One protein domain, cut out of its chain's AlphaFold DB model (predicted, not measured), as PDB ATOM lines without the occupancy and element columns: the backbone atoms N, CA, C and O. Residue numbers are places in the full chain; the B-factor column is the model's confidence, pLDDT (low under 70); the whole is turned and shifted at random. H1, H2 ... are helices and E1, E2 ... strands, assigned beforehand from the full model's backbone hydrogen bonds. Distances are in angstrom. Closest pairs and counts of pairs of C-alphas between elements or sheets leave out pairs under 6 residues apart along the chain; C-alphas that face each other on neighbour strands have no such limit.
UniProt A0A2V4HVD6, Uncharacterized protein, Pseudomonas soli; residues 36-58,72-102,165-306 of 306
ATOM      1  N   ASN A  36     202.088 165.513  81.800       68.38
ATOM      2  CA  ASN A  36     203.059 164.583  82.375       68.38
ATOM      3  C   ASN A  36     203.334 164.881  83.856       68.38
ATOM      4  O   ASN A  36     203.510 163.957  84.651       68.38
ATOM      5  N   VAL A  37     203.311 166.153  84.261       67.44
ATOM      6  CA  VAL A  37     203.456 166.557  85.669       67.44
ATOM      7  C   VAL A  37     202.215 166.153  86.467       67.44
ATOM      8  O   VAL A  37     202.345 165.672  87.595       67.44
ATOM      9  N   THR A  38     201.015 166.267  85.886       67.81
ATOM     10  CA  THR A  38     199.787 165.762  86.524       67.81
ATOM     11  C   THR A  38     199.815 164.240  86.670       67.81
ATOM     12  O   THR A  38     199.522 163.745  87.753       67.81
ATOM     13  N   ALA A  39     200.264 163.501  85.649       73.94
ATOM     14  CA  ALA A  39     200.372 162.041  85.706       73.94
ATOM     15  C   ALA A  39     201.377 161.555  86.768       73.94
ATOM     16  O   ALA A  39     201.099 160.605  87.506       73.94
ATOM     17  N   ILE A  40     202.531 162.223  86.896       70.69
ATOM     18  CA  ILE A  40     203.504 161.922  87.955       70.69
ATOM     19  C   ILE A  40     202.874 162.199  89.327       70.69
ATOM     20  O   ILE A  40     202.941 161.356  90.221       70.69
ATOM     21  N   ASN A  41     202.189 163.330  89.498       69.69
ATOM     22  CA  ASN A  41     201.526 163.650  90.763       69.69
ATOM     23  C   ASN A  41     200.415 162.653  91.127       69.69
ATOM     24  O   ASN A  41     200.313 162.270  92.289       69.69
ATOM     25  N   GLU A  42     199.625 162.178  90.164       74.38
ATOM     26  CA  GLU A  42     198.585 161.164  90.384       74.38
ATOM     27  C   GLU A  42     199.167 159.799  90.786       74.38
ATOM     28  O   GLU A  42     198.666 159.152  91.716       74.38
ATOM     29  N   LYS A  43     200.268 159.381  90.141       76.62
ATOM     30  CA  LYS A  43     201.005 158.152  90.477       76.62
ATOM     31  C   LYS A  43     201.441 158.162  91.942       76.62
ATOM     32  O   LYS A  43     201.146 157.221  92.677       76.62
ATOM     33  N   TYR A  44     202.078 159.244  92.390       72.12
ATOM     34  CA  TYR A  44     202.542 159.352  93.775       72.12
ATOM     35  C   TYR A  44     201.409 159.643  94.767       72.12
ATOM     36  O   TYR A  44     201.449 159.129  95.881       72.12
ATOM     37  N   ALA A  45     200.347 160.360  94.383       71.38
ATOM     38  CA  ALA A  45     199.156 160.532  95.225       71.38
ATOM     39  C   ALA A  45     198.511 159.185  95.590       71.38
ATOM     40  O   ALA A  45     198.108 158.976  96.734       71.38
ATOM     41  N   THR A  46     198.475 158.252  94.638       76.06
ATOM     42  CA  THR A  46     197.984 156.886  94.864       76.06
ATOM     43  C   THR A  46     198.877 156.122  95.851       76.06
ATOM     44  O   THR A  46     198.377 155.439  96.743       76.06
ATOM     45  N   GLU A  47     200.199 156.267  95.743       72.25
ATOM     46  CA  GLU A  47     201.170 155.663  96.669       72.25
ATOM     47  C   GLU A  47     201.056 156.255  98.089       72.25
ATOM     48  O   GLU A  47     201.046 155.510  99.070       72.25
ATOM     49  N   TYR A  48     200.854 157.572  98.223       68.88
ATOM     50  CA  TYR A  48     200.606 158.207  99.523       68.88
ATOM     51  C   TYR A  48     199.277 157.776 100.153       68.88
ATOM     52  O   TYR A  48     199.194 157.651 101.374       68.88
ATOM     53  N   GLN A  49     198.234 157.517  99.356       70.19
ATOM     54  CA  GLN A  49     196.976 156.973  99.877       70.19
ATOM     55  C   GLN A  49     197.149 155.557 100.433       70.19
ATOM     56  O   GLN A  49     196.591 155.261 101.489       70.19
ATOM     57  N   LYS A  50     197.954 154.706  99.784       76.56
ATOM     58  CA  LYS A  50     198.294 153.373 100.310       76.56
ATOM     59  C   LYS A  50     199.076 153.472 101.620       76.56
ATOM     60  O   LYS A  50     198.719 152.800 102.581       76.56
ATOM     61  N   LEU A  51     200.074 154.355 101.689       69.06
ATOM     62  CA  LEU A  51     200.818 154.635 102.923       69.06
ATOM     63  C   LEU A  51     199.900 155.126 104.049       69.06
ATOM     64  O   LEU A  51     200.031 154.690 105.188       69.06
ATOM     65  N   LYS A  52     198.937 156.001 103.734       68.12
ATOM     66  CA  LYS A  52     197.950 156.483 104.704       68.12
ATOM     67  C   LYS A  52     197.060 155.351 105.219       68.12
ATOM     68  O   LYS A  52     196.861 155.245 106.422       68.12
ATOM     69  N   GLN A  53     196.584 154.474 104.334       71.50
ATOM     70  CA  GLN A  53     195.796 153.298 104.720       71.50
ATOM     71  C   GLN A  53     196.602 152.341 105.612       71.50
ATOM     72  O   GLN A  53     196.087 151.889 106.629       71.50
ATOM     73  N   GLN A  54     197.878 152.104 105.292       68.06
ATOM     74  CA  GLN A  54     198.782 151.296 106.118       68.06
ATOM     75  C   GLN A  54     199.037 151.930 107.494       68.06
ATOM     76  O   GLN A  54     199.070 151.229 108.503       68.06
ATOM     77  N   GLY A  55     199.168 153.257 107.551       64.56
ATOM     78  CA  GLY A  55     199.271 154.010 108.798       64.56
ATOM     79  C   GLY A  55     198.006 153.924 109.663       64.56
ATOM     80  O   GLY A  55     198.097 153.683 110.867       64.56
ATOM     81  N   ASP A  56     196.827 154.052 109.046       66.19
ATOM     82  CA  ASP A  56     195.527 153.932 109.718       66.19
ATOM     83  C   ASP A  56     195.282 152.501 110.241       66.19
ATOM     84  O   ASP A  56     194.701 152.311 111.311       66.19
ATOM     85  N   GLU A  57     195.738 151.476 109.516       68.38
ATOM     86  CA  GLU A  57     195.686 150.073 109.948       68.38
ATOM     87  C   GLU A  57     196.632 149.788 111.122       68.38
ATOM     88  O   GLU A  57     196.228 149.126 112.082       68.38
ATOM     89  N   LEU A  58     197.845 150.351 111.105       61.34
ATOM     90  CA  LEU A  58     198.781 150.287 112.233       61.34
ATOM     91  C   LEU A  58     198.225 150.992 113.479       61.34
ATOM     92  O   LEU A  58     198.401 150.507 114.598       61.34
ATOM     93  N   ILE A  72     198.778 158.288 115.824       43.78
ATOM     94  CA  ILE A  72     199.668 158.415 114.665       43.78
ATOM     95  C   ILE A  72     199.080 159.508 113.763       43.78
ATOM     96  O   ILE A  72     198.328 159.237 112.831       43.78
ATOM     97  N   ASN A  73     199.355 160.772 114.083       41.19
ATOM     98  CA  ASN A  73     198.884 161.887 113.274       41.19
ATOM     99  C   ASN A  73     199.862 162.122 112.121       41.19
ATOM    100  O   ASN A  73     200.849 162.843 112.262       41.19
ATOM    101  N   PHE A  74     199.598 161.491 110.978       46.53
ATOM    102  CA  PHE A  74     200.295 161.811 109.737       46.53
ATOM    103  C   PHE A  74     199.857 163.195 109.265       46.53
ATOM    104  O   PHE A  74     198.841 163.353 108.583       46.53
ATOM    105  N   ASP A  75     200.617 164.214 109.650       45.66
ATOM    106  CA  ASP A  75     200.300 165.585 109.287       45.66
ATOM    107  C   ASP A  75     200.793 165.917 107.870       45.66
ATOM    108  O   ASP A  75     201.765 166.637 107.675       45.66
ATOM    109  N   PHE A  76     200.079 165.424 106.854       48.59
ATOM    110  CA  PHE A  76     200.312 165.761 105.438       48.59
ATOM    111  C   PHE A  76     200.097 167.264 105.117       48.59
ATOM    112  O   PHE A  76     200.131 167.661 103.948       48.59
ATOM    113  N   SER A  77     199.815 168.111 106.117       38.66
ATOM    114  CA  SER A  77     199.506 169.529 105.922       38.66
ATOM    115  C   SER A  77     200.740 170.414 105.756       38.66
ATOM    116  O   SER A  77     200.654 171.433 105.069       38.66
ATOM    117  N   LYS A  78     201.897 170.038 106.322       42.44
ATOM    118  CA  LYS A  78     203.137 170.801 106.137       42.44
ATOM    119  C   LYS A  78     203.833 170.335 104.871       42.44
ATOM    120  O   LYS A  78     204.301 169.209 104.774       42.44
ATOM    121  N   GLN A  79     203.823 171.205 103.875       50.53
ATOM    122  CA  GLN A  79     204.354 170.936 102.550       50.53
ATOM    123  C   GLN A  79     205.715 171.613 102.440       50.53
ATOM    124  O   GLN A  79     205.827 172.816 102.675       50.53
ATOM    125  N   LYS A  80     206.768 170.854 102.116       47.25
ATOM    126  CA  LYS A  80     208.019 171.472 101.668       47.25
ATOM    127  C   LYS A  80     207.834 171.899 100.220       47.25
ATOM    128  O   LYS A  80     207.853 171.051  99.331       47.25
ATOM    129  N   ASP A  81     207.681 173.204 100.023       50.94
ATOM    130  CA  ASP A  81     207.642 173.825  98.705       50.94
ATOM    131  C   ASP A  81     209.041 173.791  98.093       50.94
ATOM    132  O   ASP A  81     209.896 174.631  98.383       50.94
ATOM    133  N   VAL A  82     209.294 172.814  97.226       51.72
ATOM    134  CA  VAL A  82     210.423 172.927  96.304       51.72
ATOM    135  C   VAL A  82     209.894 173.655  95.081       51.72
ATOM    136  O   VAL A  82     209.068 173.122  94.341       51.72
ATOM    137  N   SER A  83     210.339 174.897  94.924       56.78
ATOM    138  CA  SER A  83     210.035 175.713  93.759       56.78
ATOM    139  C   SER A  83     211.247 175.780  92.850       56.78
ATOM    140  O   SER A  83     212.370 175.981  93.313       56.78
ATOM    141  N   PHE A  84     211.024 175.587  91.559       63.12
ATOM    142  CA  PHE A  84     212.029 175.874  90.550       63.12
ATOM    143  C   PHE A  84     211.384 176.606  89.384       63.12
ATOM    144  O   PHE A  84     210.226 176.376  89.029       63.12
ATOM    145  N   ASP A  85     212.159 177.531  88.846       64.62
ATOM    146  CA  ASP A  85     211.732 178.537  87.897       64.62
ATOM    147  C   ASP A  85     212.156 178.061  86.491       64.62
ATOM    148  O   ASP A  85     213.346 177.989  86.179       64.62
ATOM    149  N   ILE A  86     211.188 177.666  85.655       66.50
ATOM    150  CA  ILE A  86     211.421 177.242  84.266       66.50
ATOM    151  C   ILE A  86     211.184 178.440  83.339       66.50
ATOM    152  O   ILE A  86     210.065 178.958  83.304       66.50
ATOM    153  N   PRO A  87     212.188 178.899  82.573       69.25
ATOM    154  CA  PRO A  87     211.974 179.948  81.588       69.25
ATOM    155  C   PRO A  87     211.133 179.430  80.412       69.25
ATOM    156  O   PRO A  87     211.420 178.385  79.833       69.25
ATOM    157  N   GLU A  88     210.114 180.194  80.034       70.75
ATOM    158  CA  GLU A  88     209.337 179.993  78.816       70.75
ATOM    159  C   GLU A  88     209.798 180.972  77.739       70.75
ATOM    160  O   GLU A  88     209.824 182.194  77.933       70.75
ATOM    161  N   PHE A  89     210.140 180.418  76.579       71.56
ATOM    162  CA  PHE A  89     210.610 181.178  75.432       71.56
ATOM    163  C   PHE A  89     209.489 181.346  74.417       71.56
ATOM    164  O   PHE A  89     208.808 180.384  74.056       71.56
ATOM    165  N   ARG A  90     209.334 182.566  73.908       75.69
ATOM    166  CA  ARG A  90     208.509 182.849  72.738       75.69
ATOM    167  C   ARG A  90     209.407 183.235  71.577       75.69
ATOM    168  O   ARG A  90     210.309 184.048  71.724       75.69
ATOM    169  N   MET A  91     209.113 182.686  70.409       74.06
ATOM    170  CA  MET A  91     209.786 183.071  69.177       74.06
ATOM    171  C   MET A  91     209.140 184.335  68.609       74.06
ATOM    172  O   MET A  91     207.933 184.360  68.344       74.06
ATOM    173  N   LYS A  92     209.934 185.388  68.434       78.06
ATOM    174  CA  LYS A  92     209.542 186.607  67.735       78.06
ATOM    175  C   LYS A  92     210.108 186.562  66.323       78.06
ATOM    176  O   LYS A  92     211.322 186.578  66.140       78.06
ATOM    177  N   ARG A  93     209.216 186.529  65.334       77.94
ATOM    178  CA  ARG A  93     209.603 186.592  63.927       77.94
ATOM    179  C   ARG A  93     210.103 187.984  63.572       77.94
ATOM    180  O   ARG A  93     209.447 188.979  63.891       77.94
ATOM    181  N   GLN A  94     211.234 188.029  62.889       75.38
ATOM    182  CA  GLN A  94     211.787 189.225  62.292       75.38
ATOM    183  C   GLN A  94     211.935 189.024  60.787       75.38
ATOM    184  O   GLN A  94     212.633 188.118  60.334       75.38
ATOM    185  N   ASP A  95     211.276 189.902  60.033       78.44
ATOM    186  CA  ASP A  95     211.276 189.888  58.577       78.44
ATOM    187  C   ASP A  95     212.159 191.025  58.046       78.44
ATOM    188  O   ASP A  95     212.047 192.184  58.457       78.44
ATOM    189  N   ILE A  96     213.052 190.687  57.125       74.19
ATOM    190  CA  ILE A  96     213.981 191.586  56.449       74.19
ATOM    191  C   ILE A  96     213.747 191.464  54.945       74.19
ATOM    192  O   ILE A  96     213.860 190.385  54.375       74.19
ATOM    193  N   VAL A  97     213.474 192.586  54.282       76.56
ATOM    194  CA  VAL A  97     213.300 192.643  52.824       76.56
ATOM    195  C   VAL A  97     214.508 193.336  52.205       76.56
ATOM    196  O   VAL A  97     214.824 194.471  52.568       76.56
ATOM    197  N   LEU A  98     215.180 192.649  51.284       74.38
ATOM    198  CA  LEU A  98     216.375 193.108  50.581       74.38
ATOM    199  C   LEU A  98     216.061 193.248  49.090       74.38
ATOM    200  O   LEU A  98     215.784 192.254  48.424       74.38
ATOM    201  N   ASP A  99     216.150 194.463  48.554       76.12
ATOM    202  CA  ASP A  99     216.062 194.696  47.112       76.12
ATOM    203  C   ASP A  99     217.486 194.741  46.536       76.12
ATOM    204  O   ASP A  99     218.226 195.707  46.735       76.12
ATOM    205  N   LEU A 100     217.895 193.673  45.848       76.44
ATOM    206  CA  LEU A 100     219.233 193.537  45.269       76.44
ATOM    207  C   LEU A 100     219.179 193.661  43.739       76.44
ATOM    208  O   LEU A 100     218.364 192.983  43.104       76.44
ATOM    209  N   PRO A 101     220.054 194.464  43.103       74.56
ATOM    210  CA  PRO A 101     220.165 194.463  41.653       74.56
ATOM    211  C   PRO A 101     220.721 193.120  41.170       74.56
ATOM    212  O   PRO A 101     221.750 192.640  41.644       74.56
ATOM    213  N   SER A 102     220.037 192.523  40.201       76.56
ATOM    214  CA  SER A 102     220.392 191.259  39.570       76.56
ATOM    215  C   SER A 102     220.584 191.454  38.070       76.56
ATOM    216  O   SER A 102     219.866 192.217  37.417       76.56
ATOM    217  N   ARG A 165     213.739 191.061  44.718       77.31
ATOM    218  CA  ARG A 165     213.321 191.155  46.116       77.31
ATOM    219  C   ARG A 165     213.603 189.829  46.814       77.31
ATOM    220  O   ARG A 165     212.987 188.819  46.479       77.31
ATOM    221  N   ASN A 166     214.494 189.853  47.794       75.31
ATOM    222  CA  ASN A 166     214.801 188.717  48.650       75.31
ATOM    223  C   ASN A 166     214.221 188.979  50.045       75.31
ATOM    224  O   ASN A 166     214.577 189.960  50.697       75.31
ATOM    225  N   GLU A 167     213.330 188.106  50.503       76.44
ATOM    226  CA  GLU A 167     212.733 188.174  51.839       76.44
ATOM    227  C   GLU A 167     213.437 187.169  52.757       76.44
ATOM    228  O   GLU A 167     213.446 185.966  52.498       76.44
ATOM    229  N   LEU A 168     214.053 187.672  53.822       73.81
ATOM    230  CA  LEU A 168     214.631 186.886  54.902       73.81
ATOM    231  C   LEU A 168     213.675 186.932  56.089       73.81
ATOM    232  O   LEU A 168     213.316 188.014  56.538       73.81
ATOM    233  N   SER A 169     213.304 185.780  56.631       73.56
ATOM    234  CA  SER A 169     212.553 185.704  57.885       73.56
ATOM    235  C   SER A 169     213.278 184.768  58.836       73.56
ATOM    236  O   SER A 169     213.667 183.664  58.452       73.56
ATOM    237  N   PHE A 170     213.498 185.223  60.064       74.31
ATOM    238  CA  PHE A 170     214.093 184.409  61.117       74.31
ATOM    239  C   PHE A 170     213.453 184.725  62.460       74.31
ATOM    240  O   PHE A 170     212.940 185.817  62.697       74.31
ATOM    241  N   ASP A 171     213.472 183.737  63.343       74.81
ATOM    242  CA  ASP A 171     212.817 183.815  64.637       74.81
ATOM    243  C   ASP A 171     213.868 184.017  65.742       74.81
ATOM    244  O   ASP A 171     214.781 183.204  65.895       74.81
ATOM    245  N   ILE A 172     213.731 185.085  66.535       74.62
ATOM    246  CA  ILE A 172     214.573 185.366  67.707       74.62
ATOM    247  C   ILE A 172     213.821 184.937  68.977       74.62
ATOM    248  O   ILE A 172     212.661 185.322  69.150       74.62
ATOM    249  N   PRO A 173     214.444 184.168  69.885       74.06
ATOM    250  CA  PRO A 173     213.826 183.804  71.152       74.06
ATOM    251  C   PRO A 173     213.802 184.989  72.124       74.06
ATOM    252  O   PRO A 173     214.815 185.646  72.361       74.06
ATOM    253  N   GLU A 174     212.650 185.209  72.745       74.75
ATOM    254  CA  GLU A 174     212.429 186.179  73.814       74.75
ATOM    255  C   GLU A 174     211.937 185.443  75.068       74.75
ATOM    256  O   GLU A 174     211.067 184.570  74.992       74.75
ATOM    257  N   ILE A 175     212.508 185.770  76.232       69.00
ATOM    258  CA  ILE A 175     212.069 185.207  77.517       69.00
ATOM    259  C   ILE A 175     210.748 185.881  77.875       69.00
ATOM    260  O   ILE A 175     210.721 187.070  78.188       69.00
ATOM    261  N   PHE A 176     209.652 185.130  77.803       61.00
ATOM    262  CA  PHE A 176     208.312 185.680  77.988       61.00
ATOM    263  C   PHE A 176     207.851 185.581  79.440       61.00
ATOM    264  O   PHE A 176     207.345 186.550  80.006       61.00
ATOM    265  N   LYS A 177     208.023 184.405  80.046       62.59
ATOM    266  CA  LYS A 177     207.586 184.107  81.410       62.59
ATOM    267  C   LYS A 177     208.558 183.154  82.082       62.59
ATOM    268  O   LYS A 177     209.374 182.501  81.439       62.59
ATOM    269  N   THR A 178     208.481 183.093  83.400       62.91
ATOM    270  CA  THR A 178     209.177 182.088  84.193       62.91
ATOM    271  C   THR A 178     208.124 181.368  85.011       62.91
ATOM    272  O   THR A 178     207.512 181.964  85.895       62.91
ATOM    273  N   THR A 179     207.865 180.116  84.659       58.94
ATOM    274  CA  THR A 179     206.834 179.308  85.299       58.94
ATOM    275  C   THR A 179     207.446 178.627  86.506       58.94
ATOM    276  O   THR A 179     208.429 177.892  86.399       58.94
ATOM    277  N   ARG A 180     206.875 178.896  87.679       58.09
ATOM    278  CA  ARG A 180     207.315 178.286  88.927       58.09
ATOM    279  C   ARG A 180     206.602 176.958  89.115       58.09
ATOM    280  O   ARG A 180     205.407 176.932  89.399       58.09
ATOM    281  N   ILE A 181     207.340 175.859  89.036       57.69
ATOM    282  CA  ILE A 181     206.806 174.553  89.421       57.69
ATOM    283  C   ILE A 181     206.922 174.428  90.936       57.69
ATOM    284  O   ILE A 181     208.026 174.443  91.472       57.69
ATOM    285  N   GLN A 182     205.782 174.334  91.625       53.44
ATOM    286  CA  GLN A 182     205.712 174.111  93.070       53.44
ATOM    287  C   GLN A 182     205.464 172.629  93.359       53.44
ATOM    288  O   GLN A 182     204.447 172.070  92.949       53.44
ATOM    289  N   MET A 183     206.379 171.992  94.088       57.16
ATOM    290  CA  MET A 183     206.198 170.629  94.585       57.16
ATOM    291  C   MET A 183     205.657 170.659  96.010       57.16
ATOM    292  O   MET A 183     206.255 171.285  96.877       57.16
ATOM    293  N   LYS A 184     204.563 169.935  96.262       50.97
ATOM    294  CA  LYS A 184     204.010 169.734  97.605       50.97
ATOM    295  C   LYS A 184     204.483 168.389  98.143       50.97
ATOM    296  O   LYS A 184     203.857 167.367  97.880       50.97
ATOM    297  N   ILE A 185     205.599 168.383  98.867       52.41
ATOM    298  CA  ILE A 185     206.095 167.173  99.537       52.41
ATOM    299  C   ILE A 185     205.522 167.134 100.959       52.41
ATOM    300  O   ILE A 185     205.769 168.087 101.701       52.41
ATOM    301  N   PRO A 186     204.789 166.082 101.367       49.00
ATOM    302  CA  PRO A 186     204.255 165.991 102.723       49.00
ATOM    303  C   PRO A 186     205.372 165.793 103.762       49.00
ATOM    304  O   PRO A 186     206.187 164.881 103.652       49.00
ATOM    305  N   GLU A 187     205.410 166.647 104.785       44.81
ATOM    306  CA  GLU A 187     206.286 166.525 105.954       44.81
ATOM    307  C   GLU A 187     205.629 165.588 106.979       44.81
ATOM    308  O   GLU A 187     204.536 165.857 107.463       44.81
ATOM    309  N   ILE A 188     206.285 164.481 107.330       50.38
ATOM    310  CA  ILE A 188     205.728 163.493 108.263       50.38
ATOM    311  C   ILE A 188     206.286 163.750 109.659       50.38
ATOM    312  O   ILE A 188     207.499 163.798 109.847       50.38
ATOM    313  N   LYS A 189     205.404 163.915 110.654       46.53
ATOM    314  CA  LYS A 189     205.786 164.037 112.068       46.53
ATOM    315  C   LYS A 189     205.170 162.915 112.880       46.53
ATOM    316  O   LYS A 189     203.954 162.814 112.975       46.53
ATOM    317  N   ILE A 190     206.021 162.110 113.505       49.78
ATOM    318  CA  ILE A 190     205.604 161.046 114.416       49.78
ATOM    319  C   ILE A 190     205.733 161.574 115.846       49.78
ATOM    320  O   ILE A 190     206.827 161.927 116.286       49.78
ATOM    321  N   GLN A 191     204.627 161.624 116.588       45.31
ATOM    322  CA  GLN A 191     204.660 161.822 118.037       45.31
ATOM    323  C   GLN A 191     204.479 160.461 118.710       45.31
ATOM    324  O   GLN A 191     203.424 159.845 118.608       45.31
ATOM    325  N   THR A 192     205.526 159.962 119.368       42.38
ATOM    326  CA  THR A 192     205.483 158.697 120.117       42.38
ATOM    327  C   THR A 192     205.693 158.974 121.600       42.38
ATOM    328  O   THR A 192     206.719 159.540 121.972       42.38
ATOM    329  N   THR A 193     204.772 158.528 122.455       47.81
ATOM    330  CA  THR A 193     204.967 158.492 123.915       47.81
ATOM    331  C   THR A 193     205.482 157.108 124.332       47.81
ATOM    332  O   THR A 193     205.095 156.090 123.759       47.81
ATOM    333  N   GLU A 194     206.394 157.067 125.306       46.81
ATOM    334  CA  GLU A 194     207.399 156.007 125.517       46.81
ATOM    335  C   GLU A 194     206.905 154.577 125.821       46.81
ATOM    336  O   GLU A 194     207.727 153.664 125.873       46.81
ATOM    337  N   GLN A 195     205.606 154.322 125.992       44.19
ATOM    338  CA  GLN A 195     205.130 153.064 126.595       44.19
ATOM    339  C   GLN A 195     204.288 152.156 125.672       44.19
ATOM    340  O   GLN A 195     203.810 151.120 126.118       44.19
ATOM    341  N   GLY A 196     204.191 152.465 124.369       48.44
ATOM    342  CA  GLY A 196     203.496 151.670 123.329       48.44
ATOM    343  C   GLY A 196     204.409 150.842 122.400       48.44
ATOM    344  O   GLY A 196     204.211 150.811 121.193       48.44
ATOM    345  N   ILE A 197     205.470 150.268 122.975       50.03
ATOM    346  CA  ILE A 197     206.207 149.020 122.664       50.03
ATOM    347  C   ILE A 197     206.467 148.628 121.182       50.03
ATOM    348  O   ILE A 197     205.669 147.972 120.519       50.03
ATOM    349  N   GLN A 198     207.700 148.931 120.741       54.25
ATOM    350  CA  GLN A 198     208.530 148.345 119.658       54.25
ATOM    351  C   GLN A 198     207.918 148.071 118.273       54.25
ATOM    352  O   GLN A 198     208.426 148.647 117.320       54.25
ATOM    353  N   LYS A 199     206.852 147.277 118.118       54.00
ATOM    354  CA  LYS A 199     206.279 146.953 116.792       54.00
ATOM    355  C   LYS A 199     205.663 148.166 116.103       54.00
ATOM    356  O   LYS A 199     205.871 148.372 114.914       54.00
ATOM    357  N   VAL A 200     204.965 149.013 116.864       56.31
ATOM    358  CA  VAL A 200     204.440 150.288 116.350       56.31
ATOM    359  C   VAL A 200     205.586 151.267 116.081       56.31
ATOM    360  O   VAL A 200     205.523 152.035 115.131       56.31
ATOM    361  N   LYS A 201     206.678 151.207 116.853       60.09
ATOM    362  CA  LYS A 201     207.861 152.065 116.676       60.09
ATOM    363  C   LYS A 201     208.702 151.671 115.453       60.09
ATOM    364  O   LYS A 201     209.202 152.553 114.766       60.09
ATOM    365  N   GLU A 202     208.856 150.376 115.185       64.69
ATOM    366  CA  GLU A 202     209.509 149.834 113.986       64.69
ATOM    367  C   GLU A 202     208.646 150.073 112.750       64.69
ATOM    368  O   GLU A 202     209.127 150.701 111.813       64.69
ATOM    369  N   GLY A 203     207.353 149.733 112.800       62.97
ATOM    370  CA  GLY A 203     206.422 150.025 111.710       62.97
ATOM    371  C   GLY A 203     206.306 151.519 111.399       62.97
ATOM    372  O   GLY A 203     206.298 151.889 110.234       62.97
ATOM    373  N   SER A 204     206.319 152.409 112.403       61.19
ATOM    374  CA  SER A 204     206.323 153.863 112.149       61.19
ATOM    375  C   SER A 204     207.618 154.341 111.494       61.19
ATOM    376  O   SER A 204     207.570 155.187 110.606       61.19
ATOM    377  N   LYS A 205     208.774 153.795 111.894       67.12
ATOM    378  CA  LYS A 205     210.067 154.123 111.273       67.12
ATOM    379  C   LYS A 205     210.168 153.602 109.843       67.12
ATOM    380  O   LYS A 205     210.734 154.277 108.992       67.12
ATOM    381  N   GLU A 206     209.632 152.415 109.573       70.00
ATOM    382  CA  GLU A 206     209.563 151.851 108.224       70.00
ATOM    383  C   GLU A 206     208.636 152.671 107.330       70.00
ATOM    384  O   GLU A 206     208.980 152.938 106.183       70.00
ATOM    385  N   LEU A 207     207.504 153.137 107.864       66.06
ATOM    386  CA  LEU A 207     206.568 153.986 107.131       66.06
ATOM    387  C   LEU A 207     207.145 155.386 106.877       66.06
ATOM    388  O   LEU A 207     206.960 155.936 105.794       66.06
ATOM    389  N   GLU A 208     207.897 155.937 107.833       66.06
ATOM    390  CA  GLU A 208     208.667 157.173 107.659       66.06
ATOM    391  C   GLU A 208     209.743 157.009 106.582       66.06
ATOM    392  O   GLU A 208     209.831 157.829 105.670       66.06
ATOM    393  N   ALA A 209     210.522 155.926 106.634       70.88
ATOM    394  CA  ALA A 209     211.534 155.628 105.629       70.88
ATOM    395  C   ALA A 209     210.903 155.427 104.242       70.88
ATOM    396  O   ALA A 209     211.362 156.029 103.274       70.88
ATOM    397  N   ALA A 210     209.818 154.657 104.142       70.38
ATOM    398  CA  ALA A 210     209.090 154.433 102.898       70.38
ATOM    399  C   ALA A 210     208.534 155.743 102.326       70.38
ATOM    400  O   ALA A 210     208.718 156.035 101.145       70.38
ATOM    401  N   ALA A 211     207.929 156.586 103.158       65.75
ATOM    402  CA  ALA A 211     207.395 157.858 102.706       65.75
ATOM    403  C   ALA A 211     208.486 158.873 102.326       65.75
ATOM    404  O   ALA A 211     208.324 159.583 101.336       65.75
ATOM    405  N   LEU A 212     209.622 158.900 103.032       69.69
ATOM    406  CA  LEU A 212     210.795 159.685 102.632       69.69
ATOM    407  C   LEU A 212     211.372 159.190 101.301       69.69
ATOM    408  O   LEU A 212     211.681 160.004 100.432       69.69
ATOM    409  N   THR A 213     211.469 157.871 101.098       75.50
ATOM    410  CA  THR A 213     211.941 157.309  99.822       75.50
ATOM    411  C   THR A 213     210.986 157.611  98.674       75.50
ATOM    412  O   THR A 213     211.450 157.946  97.589       75.50
ATOM    413  N   LEU A 214     209.669 157.576  98.904       71.31
ATOM    414  CA  LEU A 214     208.664 157.941  97.905       71.31
ATOM    415  C   LEU A 214     208.697 159.436  97.582       71.31
ATOM    416  O   LEU A 214     208.678 159.801  96.409       71.31
ATOM    417  N   ALA A 215     208.840 160.297  98.591       68.19
ATOM    418  CA  ALA A 215     209.028 161.731  98.394       68.19
ATOM    419  C   ALA A 215     210.299 162.040  97.592       68.19
ATOM    420  O   ALA A 215     210.286 162.867  96.678       68.19
ATOM    421  N   GLN A 216     211.400 161.351  97.896       72.56
ATOM    422  CA  GLN A 216     212.663 161.517  97.186       72.56
ATOM    423  C   GLN A 216     212.599 160.953  95.758       72.56
ATOM    424  O   GLN A 216     213.122 161.579  94.835       72.56
ATOM    425  N   ALA A 217     211.905 159.830  95.553       76.50
ATOM    426  CA  ALA A 217     211.651 159.255  94.235       76.50
ATOM    427  C   ALA A 217     210.805 160.201  93.371       76.50
ATOM    428  O   ALA A 217     211.229 160.546  92.267       76.50
ATOM    429  N   GLN A 218     209.697 160.724  93.906       73.31
ATOM    430  CA  GLN A 218     208.852 161.711  93.230       73.31
ATOM    431  C   GLN A 218     209.640 162.960  92.839       73.31
ATOM    432  O   GLN A 218     209.573 163.406  91.694       73.31
ATOM    433  N   LYS A 219     210.429 163.498  93.776       73.19
ATOM    434  CA  LYS A 219     211.305 164.651  93.536       73.19
ATOM    435  C   LYS A 219     212.291 164.371  92.402       73.19
ATOM    436  O   LYS A 219     212.476 165.215  91.532       73.19
ATOM    437  N   SER A 220     212.909 163.191  92.395       76.25
ATOM    438  CA  SER A 220     213.871 162.809  91.359       76.25
ATOM    439  C   SER A 220     213.223 162.614  89.985       76.25
ATOM    440  O   SER A 220     213.801 163.036  88.986       76.25
ATOM    441  N   GLU A 221     212.014 162.045  89.925       78.38
ATOM    442  CA  GLU A 221     211.284 161.785  88.678       78.38
ATOM    443  C   GLU A 221     210.792 163.096  88.048       78.38
ATOM    444  O   GLU A 221     211.007 163.327  86.858       78.38
ATOM    445  N   LEU A 222     210.244 164.011  88.856       73.94
ATOM    446  CA  LEU A 222     209.862 165.353  88.399       73.94
ATOM    447  C   LEU A 222     211.073 166.167  87.940       73.94
ATOM    448  O   LEU A 222     211.045 166.766  86.867       73.94
ATOM    449  N   ALA A 223     212.161 166.163  88.712       75.56
ATOM    450  CA  ALA A 223     213.352 166.913  88.335       75.56
ATOM    451  C   ALA A 223     214.028 166.337  87.076       75.56
ATOM    452  O   ALA A 223     214.551 167.094  86.256       75.56
ATOM    453  N   ALA A 224     213.979 165.014  86.877       79.88
ATOM    454  CA  ALA A 224     214.426 164.372  85.644       79.88
ATOM    455  C   ALA A 224     213.562 164.784  84.441       79.88
ATOM    456  O   ALA A 224     214.119 165.112  83.392       79.88
ATOM    457  N   TYR A 225     212.236 164.835  84.602       80.50
ATOM    458  CA  TYR A 225     211.317 165.311  83.566       80.50
ATOM    459  C   TYR A 225     211.598 166.770  83.180       80.50
ATOM    460  O   TYR A 225     211.845 167.071  82.012       80.50
ATOM    461  N   SER A 226     211.666 167.676  84.159       77.00
ATOM    462  CA  SER A 226     211.955 169.094  83.907       77.00
ATOM    463  C   SER A 226     213.332 169.299  83.271       77.00
ATOM    464  O   SER A 226     213.492 170.129  82.377       77.00
ATOM    465  N   ARG A 227     214.330 168.495  83.662       81.44
ATOM    466  CA  ARG A 227     215.644 168.486  83.009       81.44
ATOM    467  C   ARG A 227     215.549 168.059  81.546       81.44
ATOM    468  O   ARG A 227     216.179 168.691  80.705       81.44
ATOM    469  N   GLN A 228     214.794 167.006  81.234       83.56
ATOM    470  CA  GLN A 228     214.594 166.567  79.848       83.56
ATOM    471  C   GLN A 228     213.910 167.650  79.010       83.56
ATOM    472  O   GLN A 228     214.350 167.916  77.893       83.56
ATOM    473  N   GLN A 229     212.903 168.326  79.562       80.56
ATOM    474  CA  GLN A 229     212.208 169.415  78.880       80.56
ATOM    475  C   GLN A 229     213.148 170.592  78.569       80.56
ATOM    476  O   GLN A 229     213.191 171.065  77.434       80.56
ATOM    477  N   LEU A 230     213.960 171.019  79.542       81.88
ATOM    478  CA  LEU A 230     214.957 172.079  79.348       81.88
ATOM    479  C   LEU A 230     216.041 171.686  78.334       81.88
ATOM    480  O   LEU A 230     216.485 172.523  77.551       81.88
ATOM    481  N   LEU A 231     216.459 170.415  78.312       84.25
ATOM    482  CA  LEU A 231     217.406 169.911  77.313       84.25
ATOM    483  C   LEU A 231     216.805 169.919  75.903       84.25
ATOM    484  O   LEU A 231     217.461 170.388  74.977       84.25
ATOM    485  N   ALA A 232     215.554 169.485  75.739       83.31
ATOM    486  CA  ALA A 232     214.865 169.531  74.449       83.31
ATOM    487  C   ALA A 232     214.674 170.978  73.948       83.31
ATOM    488  O   ALA A 232     214.875 171.274  72.765       83.31
ATOM    489  N   GLN A 233     214.345 171.909  74.851       82.38
ATOM    490  CA  GLN A 233     214.275 173.339  74.532       82.38
ATOM    491  C   GLN A 233     215.640 173.896  74.122       82.38
ATOM    492  O   GLN A 233     215.733 174.628  73.137       82.38
ATOM    493  N   ARG A 234     216.712 173.514  74.827       85.19
ATOM    494  CA  ARG A 234     218.085 173.885  74.467       85.19
ATOM    495  C   ARG A 234     218.438 173.404  73.063       85.19
ATOM    496  O   ARG A 234     218.931 174.203  72.275       85.19
ATOM    497  N   GLU A 235     218.182 172.137  72.742       86.50
ATOM    498  CA  GLU A 235     218.462 171.586  71.409       86.50
ATOM    499  C   GLU A 235     217.715 172.360  70.320       86.50
ATOM    500  O   GLU A 235     218.324 172.815  69.347       86.50
ATOM    501  N   THR A 236     216.425 172.622  70.537       84.62
ATOM    502  CA  THR A 236     215.596 173.410  69.613       84.62
ATOM    503  C   THR A 236     216.162 174.819  69.405       84.62
ATOM    504  O   THR A 236     216.319 175.258  68.265       84.62
ATOM    505  N   LEU A 237     216.547 175.509  70.483       85.81
ATOM    506  CA  LEU A 237     217.152 176.844  70.410       85.81
ATOM    507  C   LEU A 237     218.513 176.834  69.714       85.81
ATOM    508  O   LEU A 237     218.813 177.748  68.950       85.81
ATOM    509  N   THR A 238     219.343 175.811  69.938       85.56
ATOM    510  CA  THR A 238     220.634 175.696  69.243       85.56
ATOM    511  C   THR A 238     220.461 175.473  67.743       85.56
ATOM    512  O   THR A 238     221.173 176.094  66.951       85.56
ATOM    513  N   ALA A 239     219.478 174.662  67.340       85.62
ATOM    514  CA  ALA A 239     219.143 174.457  65.937       85.62
ATOM    515  C   ALA A 239     218.649 175.762  65.291       85.62
ATOM    516  O   ALA A 239     219.158 176.165  64.243       85.62
ATOM    517  N   GLN A 240     217.736 176.479  65.951       84.50
ATOM    518  CA  GLN A 240     217.227 177.770  65.474       84.50
ATOM    519  C   GLN A 240     218.318 178.840  65.391       84.50
ATOM    520  O   GLN A 240     218.386 179.554  64.391       84.50
ATOM    521  N   ARG A 241     219.222 178.904  66.378       88.38
ATOM    522  CA  ARG A 241     220.394 179.786  66.328       88.38
ATOM    523  C   ARG A 241     221.223 179.511  65.078       88.38
ATOM    524  O   ARG A 241     221.567 180.445  64.361       88.38
ATOM    525  N   SER A 242     221.544 178.242  64.816       87.94
ATOM    526  CA  SER A 242     222.368 177.864  63.661       87.94
ATOM    527  C   SER A 242     221.719 178.259  62.332       87.94
ATOM    528  O   SER A 242     222.399 178.777  61.444       87.94
ATOM    529  N   LEU A 243     220.397 178.101  62.227       85.94
ATOM    530  CA  LEU A 243     219.626 178.488  61.054       85.94
ATOM    531  C   LEU A 243     219.643 180.008  60.857       85.94
ATOM    532  O   LEU A 243     220.009 180.472  59.780       85.94
ATOM    533  N   ALA A 244     219.316 180.776  61.899       83.31
ATOM    534  CA  ALA A 244     219.274 182.236  61.842       83.31
ATOM    535  C   ALA A 244     220.648 182.836  61.500       83.31
ATOM    536  O   ALA A 244     220.755 183.689  60.619       83.31
ATOM    537  N   VAL A 245     221.721 182.345  62.133       88.06
ATOM    538  CA  VAL A 245     223.095 182.787  61.839       88.06
ATOM    539  C   VAL A 245     223.467 182.474  60.391       88.06
ATOM    540  O   VAL A 245     224.036 183.331  59.715       88.06
ATOM    541  N   THR A 246     223.117 181.288  59.886       87.56
ATOM    542  CA  THR A 246     223.396 180.903  58.494       87.56
ATOM    543  C   THR A 246     222.653 181.808  57.516       87.56
ATOM    544  O   THR A 246     223.282 182.390  56.638       87.56
ATOM    545  N   GLN A 247     221.349 182.020  57.716       84.81
ATOM    546  CA  GLN A 247     220.529 182.880  56.859       84.81
ATOM    547  C   GLN A 247     221.054 184.321  56.816       84.81
ATOM    548  O   GLN A 247     221.213 184.888  55.735       84.81
ATOM    549  N   ILE A 248     221.367 184.919  57.973       85.75
ATOM    550  CA  ILE A 248     221.894 186.291  58.025       85.75
ATOM    551  C   ILE A 248     223.292 186.356  57.390       85.75
ATOM    552  O   ILE A 248     223.595 187.302  56.664       85.75
ATOM    553  N   THR A 249     224.135 185.344  57.599       87.75
ATOM    554  CA  THR A 249     225.476 185.282  56.991       87.75
ATOM    555  C   THR A 249     225.404 185.152  55.469       87.75
ATOM    556  O   THR A 249     226.140 185.837  54.758       87.75
ATOM    557  N   GLU A 250     224.493 184.329  54.950       87.06
ATOM    558  CA  GLU A 250     224.228 184.214  53.515       87.06
ATOM    559  C   GLU A 250     223.699 185.529  52.938       87.06
ATOM    560  O   GLU A 250     224.172 185.968  51.891       87.06
ATOM    561  N   ALA A 251     222.792 186.214  53.642       84.31
ATOM    562  CA  ALA A 251     222.313 187.536  53.245       84.31
ATOM    563  C   ALA A 251     223.458 188.562  53.185       84.31
ATOM    564  O   ALA A 251     223.586 189.293  52.203       84.31
ATOM    565  N   ILE A 252     224.346 188.576  54.184       87.12
ATOM    566  CA  ILE A 252     225.555 189.416  54.189       87.12
ATOM    567  C   ILE A 252     226.452 189.079  52.990       87.12
ATOM    568  O   ILE A 252     226.972 189.989  52.340       87.12
ATOM    569  N   ALA A 253     226.635 187.795  52.672       87.31
ATOM    570  CA  ALA A 253     227.435 187.361  51.530       87.31
ATOM    571  C   ALA A 253     226.818 187.794  50.190       87.31
ATOM    572  O   ALA A 253     227.543 188.288  49.327       87.31
ATOM    573  N   GLN A 254     225.495 187.684  50.032       85.12
ATOM    574  CA  GLN A 254     224.771 188.160  48.847       85.12
ATOM    575  C   GLN A 254     224.928 189.674  48.671       85.12
ATOM    576  O   GLN A 254     225.299 190.136  47.595       85.12
ATOM    577  N   VAL A 255     224.723 190.443  49.743       85.56
ATOM    578  CA  VAL A 255     224.871 191.906  49.744       85.56
ATOM    579  C   VAL A 255     226.302 192.316  49.368       85.56
ATOM    580  O   VAL A 255     226.489 193.163  48.491       85.56
ATOM    581  N   ARG A 256     227.323 191.659  49.943       86.44
ATOM    582  CA  ARG A 256     228.734 191.883  49.574       86.44
ATOM    583  C   ARG A 256     229.034 191.497  48.128       86.44
ATOM    584  O   ARG A 256     229.794 192.200  47.471       86.44
ATOM    585  N   GLY A 257     228.444 190.411  47.631       84.38
ATOM    586  CA  GLY A 257     228.612 189.952  46.248       84.38
ATOM    587  C   GLY A 257     228.116 190.962  45.212       84.38
ATOM    588  O   GLY A 257     228.642 191.017  44.105       84.38
ATOM    589  N   VAL A 258     227.159 191.806  45.597       82.12
ATOM    590  CA  VAL A 258     226.623 192.901  44.775       82.12
ATOM    591  C   VAL A 258     227.385 194.224  45.003       82.12
ATOM    592  O   VAL A 258     227.098 195.236  44.370       82.12
ATOM    593  N   GLY A 259     228.398 194.233  45.878       81.62
ATOM    594  CA  GLY A 259     229.211 195.413  46.189       81.62
ATOM    595  C   GLY A 259     228.536 196.411  47.135       81.62
ATOM    596  O   GLY A 259     228.977 197.554  47.230       81.62
ATOM    597  N   ILE A 260     227.470 195.998  47.827       82.69
ATOM    598  CA  ILE A 260     226.768 196.813  48.823       82.69
ATOM    599  C   ILE A 260     227.411 196.574  50.198       82.69
ATOM    600  O   ILE A 260     227.794 195.453  50.535       82.69
ATOM    601  N   ASP A 261     227.533 197.630  51.006       84.50
ATOM    602  CA  ASP A 261     228.021 197.526  52.385       84.50
ATOM    603  C   ASP A 261     226.936 196.904  53.295       84.50
ATOM    604  O   ASP A 261     225.855 197.488  53.436       84.50
ATOM    605  N   PRO A 262     227.196 195.757  53.955       82.00
ATOM    606  CA  PRO A 262     226.245 195.107  54.863       82.00
ATOM    607  C   PRO A 262     225.841 195.939  56.082       82.00
ATOM    608  O   PRO A 262     224.847 195.618  56.735       82.00
ATOM    609  N   THR A 263     226.606 196.980  56.422       84.69
ATOM    610  CA  THR A 263     226.279 197.891  57.531       84.69
ATOM    611  C   THR A 263     225.255 198.959  57.151       84.69
ATOM    612  O   THR A 263     224.656 199.583  58.028       84.69
ATOM    613  N   ALA A 264     225.045 199.174  55.853       83.56
ATOM    614  CA  ALA A 264     224.246 200.267  55.321       83.56
ATOM    615  C   ALA A 264     223.398 199.803  54.130       83.56
ATOM    616  O   ALA A 264     223.351 200.473  53.095       83.56
ATOM    617  N   VAL A 265     222.718 198.665  54.281       79.31
ATOM    618  CA  VAL A 265     221.867 198.125  53.222       79.31
ATOM    619  C   VAL A 265     220.653 199.039  53.030       79.31
ATOM    620  O   VAL A 265     219.946 199.319  54.004       79.31
ATOM    621  N   PRO A 266     220.406 199.545  51.812       72.62
ATOM    622  CA  PRO A 266     219.266 200.411  51.548       72.62
ATOM    623  C   PRO A 266     217.960 199.607  51.594       72.62
ATOM    624  O   PRO A 266     217.818 198.604  50.901       72.62
ATOM    625  N   GLN A 267     217.002 200.062  52.401       73.62
ATOM    626  CA  GLN A 267     215.656 199.492  52.499       73.62
ATOM    627  C   GLN A 267     214.629 200.418  51.814       73.62
ATOM    628  O   GLN A 267     214.877 201.621  51.693       73.62
ATOM    629  N   GLN A 268     213.470 199.891  51.389       63.09
ATOM    630  CA  GLN A 268     212.441 200.657  50.650       63.09
ATOM    631  C   GLN A 268     211.978 201.943  51.361       63.09
ATOM    632  O   GLN A 268     211.668 202.929  50.698       63.09
ATOM    633  N   ASP A 269     212.018 201.969  52.694       66.06
ATOM    634  CA  ASP A 269     211.617 203.125  53.510       66.06
ATOM    635  C   ASP A 269     212.703 204.215  53.629       66.06
ATOM    636  O   ASP A 269     212.584 205.139  54.435       66.06
ATOM    637  N   GLY A 270     213.819 204.093  52.899       65.88
ATOM    638  CA  GLY A 270     214.970 205.000  53.000       65.88
ATOM    639  C   GLY A 270     215.796 204.826  54.281       65.88
ATOM    640  O   GLY A 270     216.783 205.536  54.492       65.88
ATOM    641  N   LYS A 271     215.428 203.868  55.140       74.38
ATOM    642  CA  LYS A 271     216.208 203.469  56.314       74.38
ATOM    643  C   LYS A 271     217.361 202.561  55.890       74.38
ATOM    644  O   LYS A 271     217.226 201.738  54.988       74.38
ATOM    645  N   LYS A 272     218.504 202.731  56.552       79.19
ATOM    646  CA  LYS A 272     219.674 201.868  56.387       79.19
ATOM    647  C   LYS A 272     219.566 200.708  57.363       79.19
ATOM    648  O   LYS A 272     219.437 200.934  58.566       79.19
ATOM    649  N   LEU A 273     219.635 199.494  56.843       81.94
ATOM    650  CA  LEU A 273     219.662 198.279  57.634       81.94
ATOM    651  C   LEU A 273     221.112 197.835  57.839       81.94
ATOM    652  O   LEU A 273     221.871 197.696  56.881       81.94
ATOM    653  N   ASN A 274     221.481 197.594  59.095       86.25
ATOM    654  CA  ASN A 274     222.781 197.042  59.449       86.25
ATOM    655  C   ASN A 274     222.630 195.545  59.737       86.25
ATOM    656  O   ASN A 274     222.231 195.156  60.833       86.25
ATOM    657  N   LEU A 275     222.945 194.708  58.747       83.06
ATOM    658  CA  LEU A 275     222.836 193.250  58.866       83.06
ATOM    659  C   LEU A 275     223.825 192.670  59.885       83.06
ATOM    660  O   LEU A 275     223.537 191.648  60.498       83.06
ATOM    661  N   ILE A 276     224.965 193.333  60.097       86.38
ATOM    662  CA  ILE A 276     225.956 192.917  61.097       86.38
ATOM    663  C   ILE A 276     225.414 193.166  62.507       86.38
ATOM    664  O   ILE A 276     225.462 192.270  63.341       86.38
ATOM    665  N   ALA A 277     224.810 194.332  62.750       87.75
ATOM    666  CA  ALA A 277     224.167 194.617  64.033       87.75
ATOM    667  C   ALA A 277     222.987 193.669  64.312       87.75
ATOM    668  O   ALA A 277     222.797 193.250  65.448       87.75
ATOM    669  N   GLN A 278     222.225 193.289  63.278       84.12
ATOM    670  CA  GLN A 278     221.146 192.302  63.404       84.12
ATOM    671  C   GLN A 278     221.668 190.907  63.769       84.12
ATOM    672  O   GLN A 278     221.072 190.226  64.602       84.12
ATOM    673  N   LEU A 279     222.799 190.494  63.190       86.31
ATOM    674  CA  LEU A 279     223.462 189.249  63.567       86.31
ATOM    675  C   LEU A 279     223.902 189.281  65.037       86.31
ATOM    676  O   LEU A 279     223.596 188.353  65.780       86.31
ATOM    677  N   GLU A 280     224.557 190.359  65.471       88.62
ATOM    678  CA  GLU A 280     225.003 190.523  66.861       88.62
ATOM    679  C   GLU A 280     223.831 190.537  67.855       88.62
ATOM    680  O   GLU A 280     223.901 189.909  68.914       88.62
ATOM    681  N   GLU A 281     222.733 191.222  67.524       86.25
ATOM    682  CA  GLU A 281     221.531 191.273  68.359       86.25
ATOM    683  C   GLU A 281     220.862 189.896  68.472       86.25
ATOM    684  O   GLU A 281     220.528 189.462  69.580       86.25
ATOM    685  N   ALA A 282     220.750 189.168  67.357       84.56
ATOM    686  CA  ALA A 282     220.246 187.801  67.352       84.56
ATOM    687  C   ALA A 282     221.138 186.877  68.198       84.56
ATOM    688  O   ALA A 282     220.636 186.161  69.068       84.56
ATOM    689  N   GLU A 283     222.463 186.920  68.016       87.31
ATOM    690  CA  GLU A 283     223.405 186.123  68.810       87.31
ATOM    691  C   GLU A 283     223.316 186.434  70.304       87.31
ATOM    692  O   GLU A 283     223.351 185.515  71.131       87.31
ATOM    693  N   LYS A 284     223.149 187.709  70.667       88.81
ATOM    694  CA  LYS A 284     222.955 188.127  72.055       88.81
ATOM    695  C   LYS A 284     221.659 187.560  72.636       88.81
ATOM    696  O   LYS A 284     221.685 187.050  73.756       88.81
ATOM    697  N   GLY A 285     220.560 187.597  71.880       83.69
ATOM    698  CA  GLY A 285     219.276 187.009  72.274       83.69
ATOM    699  C   GLY A 285     219.374 185.501  72.516       83.69
ATOM    700  O   GLY A 285     219.028 185.018  73.596       83.69
ATOM    701  N   PHE A 286     219.948 184.760  71.563       86.56
ATOM    702  CA  PHE A 286     220.173 183.318  71.711       86.56
ATOM    703  C   PHE A 286     221.099 182.986  72.887       86.56
ATOM    704  O   PHE A 286     220.835 182.044  73.632       86.56
ATOM    705  N   THR A 287     222.169 183.759  73.091       87.62
ATOM    706  CA  THR A 287     223.110 183.535  74.199       87.62
ATOM    707  C   THR A 287     222.443 183.779  75.551       87.62
ATOM    708  O   THR A 287     222.599 182.970  76.465       87.62
ATOM    709  N   ALA A 288     221.650 184.845  75.678       86.44
ATOM    710  CA  ALA A 288     220.886 185.121  76.892       86.44
ATOM    711  C   ALA A 288     219.880 183.998  77.199       86.44
ATOM    712  O   ALA A 288     219.803 183.540  78.338       86.44
ATOM    713  N   ALA A 289     219.172 183.500  76.179       82.00
ATOM    714  CA  ALA A 289     218.232 182.392  76.327       82.00
ATOM    715  C   ALA A 289     218.921 181.089  76.771       82.00
ATOM    716  O   ALA A 289     218.468 180.436  77.710       82.00
ATOM    717  N   LEU A 290     220.056 180.737  76.157       86.44
ATOM    718  CA  LEU A 290     220.838 179.557  76.544       86.44
ATOM    719  C   LEU A 290     221.383 179.674  77.972       86.44
ATOM    720  O   LEU A 290     221.285 178.719  78.740       86.44
ATOM    721  N   THR A 291     221.874 180.855  78.356       87.44
ATOM    722  CA  THR A 291     222.369 181.109  79.718       87.44
ATOM    723  C   THR A 291     221.246 180.966  80.750       87.44
ATOM    724  O   THR A 291     221.461 180.421  81.833       87.44
ATOM    725  N   ALA A 292     220.024 181.400  80.419       83.75
ATOM    726  CA  ALA A 292     218.859 181.220  81.282       83.75
ATOM    727  C   ALA A 292     218.507 179.733  81.478       83.75
ATOM    728  O   ALA A 292     218.240 179.315  82.605       83.75
ATOM    729  N   ILE A 293     218.571 178.917  80.417       83.81
ATOM    730  CA  ILE A 293     218.378 177.460  80.520       83.81
ATOM    731  C   ILE A 293     219.466 176.822  81.386       83.81
ATOM    732  O   ILE A 293     219.164 175.995  82.243       83.81
ATOM    733  N   GLU A 294     220.729 177.201  81.192       86.31
ATOM    734  CA  GLU A 294     221.847 176.668  81.977       86.31
ATOM    735  C   GLU A 294     221.723 177.026  83.464       86.31
ATOM    736  O   GLU A 294     221.924 176.167  84.325       86.31
ATOM    737  N   SER A 295     221.297 178.253  83.775       85.50
ATOM    738  CA  SER A 295     220.988 178.668  85.145       85.50
ATOM    739  C   SER A 295     219.846 177.840  85.747       85.50
ATOM    740  O   SER A 295     219.962 177.374  86.882       85.50
ATOM    741  N   ALA A 296     218.765 177.603  84.995       79.88
ATOM    742  CA  ALA A 296     217.640 176.781  85.449       79.88
ATOM    743  C   ALA A 296     218.052 175.315  85.690       79.88
ATOM    744  O   ALA A 296     217.678 174.712  86.698       79.88
ATOM    745  N   LEU A 297     218.895 174.750  84.818       82.31
ATOM    746  CA  LEU A 297     219.475 173.417  85.000       82.31
ATOM    747  C   LEU A 297     220.356 173.339  86.257       82.31
ATOM    748  O   LEU A 297     220.275 172.359  87.001       82.31
ATOM    749  N   GLY A 298     221.160 174.371  86.530       82.50
ATOM    750  CA  GLY A 298     221.975 174.456  87.745       82.50
ATOM    751  C   GLY A 298     221.136 174.546  89.026       82.50
ATOM    752  O   GLY A 298     221.428 173.868  90.017       82.50
ATOM    753  N   GLN A 299     220.052 175.326  89.001       78.56
ATOM    754  CA  GLN A 299     219.101 175.416  90.114       78.56
ATOM    755  C   GLN A 299     218.392 174.081  90.369       78.56
ATOM    756  O   GLN A 299     218.296 173.660  91.521       78.56
ATOM    757  N   LEU A 300     217.972 173.376  89.313       75.31
ATOM    758  CA  LEU A 300     217.400 172.031  89.416       75.31
ATOM    759  C   LEU A 300     218.384 171.029  90.025       75.31
ATOM    760  O   LEU A 300     218.016 170.232  90.882       75.31
ATOM    761  N   GLN A 301     219.653 171.070  89.627       76.75
ATOM    762  CA  GLN A 301     220.656 170.167  90.187       76.75
ATOM    763  C   GLN A 301     220.906 170.441  91.677       76.75
ATOM    764  O   GLN A 301     221.036 169.505  92.468       76.75
ATOM    765  N   THR A 302     220.915 171.716  92.069       75.75
ATOM    766  CA  THR A 302     221.064 172.126  93.472       75.75
ATOM    767  C   THR A 302     219.837 171.733  94.297       75.75
ATOM    768  O   THR A 302     219.982 171.250  95.417       75.75
ATOM    769  N   SER A 303     218.630 171.872  93.740       65.94
ATOM    770  CA  SER A 303     217.392 171.520  94.437       65.94
ATOM    771  C   SER A 303     217.223 170.014  94.615       65.94
ATOM    772  O   SER A 303     216.639 169.611  95.612       65.94
ATOM    773  N   ILE A 304     217.757 169.171  93.719       65.00
ATOM    774  CA  ILE A 304     217.810 167.710  93.908       65.00
ATOM    775  C   ILE A 304     218.761 167.339  95.054       65.00
ATOM    776  O   ILE A 304     218.417 166.463  95.849       65.00
ATOM    777  N   ALA A 305     219.928 167.991  95.132       59.69
ATOM    778  CA  ALA A 305     220.990 167.673  96.088       59.69
ATOM    779  C   ALA A 305     220.718 168.152  97.530       59.69
ATOM    780  O   ALA A 305     221.291 167.584  98.459       59.69
ATOM    781  N   ALA A 306     219.875 169.177  97.702       51.66
ATOM    782  CA  ALA A 306     219.427 169.705  98.998       51.66
ATOM    783  C   ALA A 306     218.213 168.950  99.559       51.66
ATOM    784  O   ALA A 306     218.146 168.758 100.792       51.66
TER     785      ALA A 306
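What this domain is: This is residues 36 to 58, 72 to 102 and 165 to 306 of the 306 residues of an uncharacterized protein of Pseudomonas soli (UniProt A0A2V4HVD6). A long, thin rod: a two-stranded antiparallel ribbon, E1 and E2, runs lengthwise beside the very long helix H2, and H3 folds back along H2 and the ribbon. H1 lies side by side with H2 near residues 200 to 222, and the loop tip at residues 193 to 198 sticks out. The 196 printed residues include three named helices and two named strands, in the order H1, E1, E2, H2, H3; the class is mixed, helices and strands. The whole is extended, with a radius of gyration of the C-alphas of 27.5 A and spans of 95 by 24 by 22 A.

How they stand to each other: H1, residues 36 to 58, touches H2, residues 199 to 257, at a shallow tilt of 5 degrees, opposite ways; their closest C-alphas, Tyr 44 and Gln 218, are 6.8 A apart. E1, residues 79 to 102, and E2, residues 165 to 186, are antiparallel neighbours at 178 degrees, with N 86 and O 179 at 2.9 A and N 96 and O 168 at 2.7 A, within hydrogen-bond range. The closest C-alphas of E2 and H2, Phe 170 and Ala 244, are 5.7 A apart. H3, residues 275 to 305, forms a helical hairpin with H2; they touch at a shallow tilt of 10 degrees, the closest C-alphas being Arg 241 and Phe 286, 6.4 A. The closest C-alphas of E1 and H3, Ile 86 and Ala 296, are 6.3 A apart. H1 is apart from E2 and H3. In H1, H2 and H3, every O i to N i+4 pair is within hydrogen-bond range.

Where its parts are: H1 measures 33.4 A from C-alpha 36 at (203.059, 164.583, 82.375) to C-alpha 58. E1 measures 68.1 A, E2 62.6 A, H2 85.6 A and H3 45.2 A, ending at C-alpha 305 (220.990, 167.673, 96.088).

The domain as a whole: The C-alphas farthest apart, Ser 102 and Gln 195, are 96.3 A apart. Residues 59 to 71 and 103 to 164 are not printed, with C-alpha gaps of 8.5 A and 9.6 A. The links E2 to H2 and H2 to H3 are long. Mean pLDDT of the printed part is 72.0; 71 residues are under 70, among them 72 to 87 and 175 to 205.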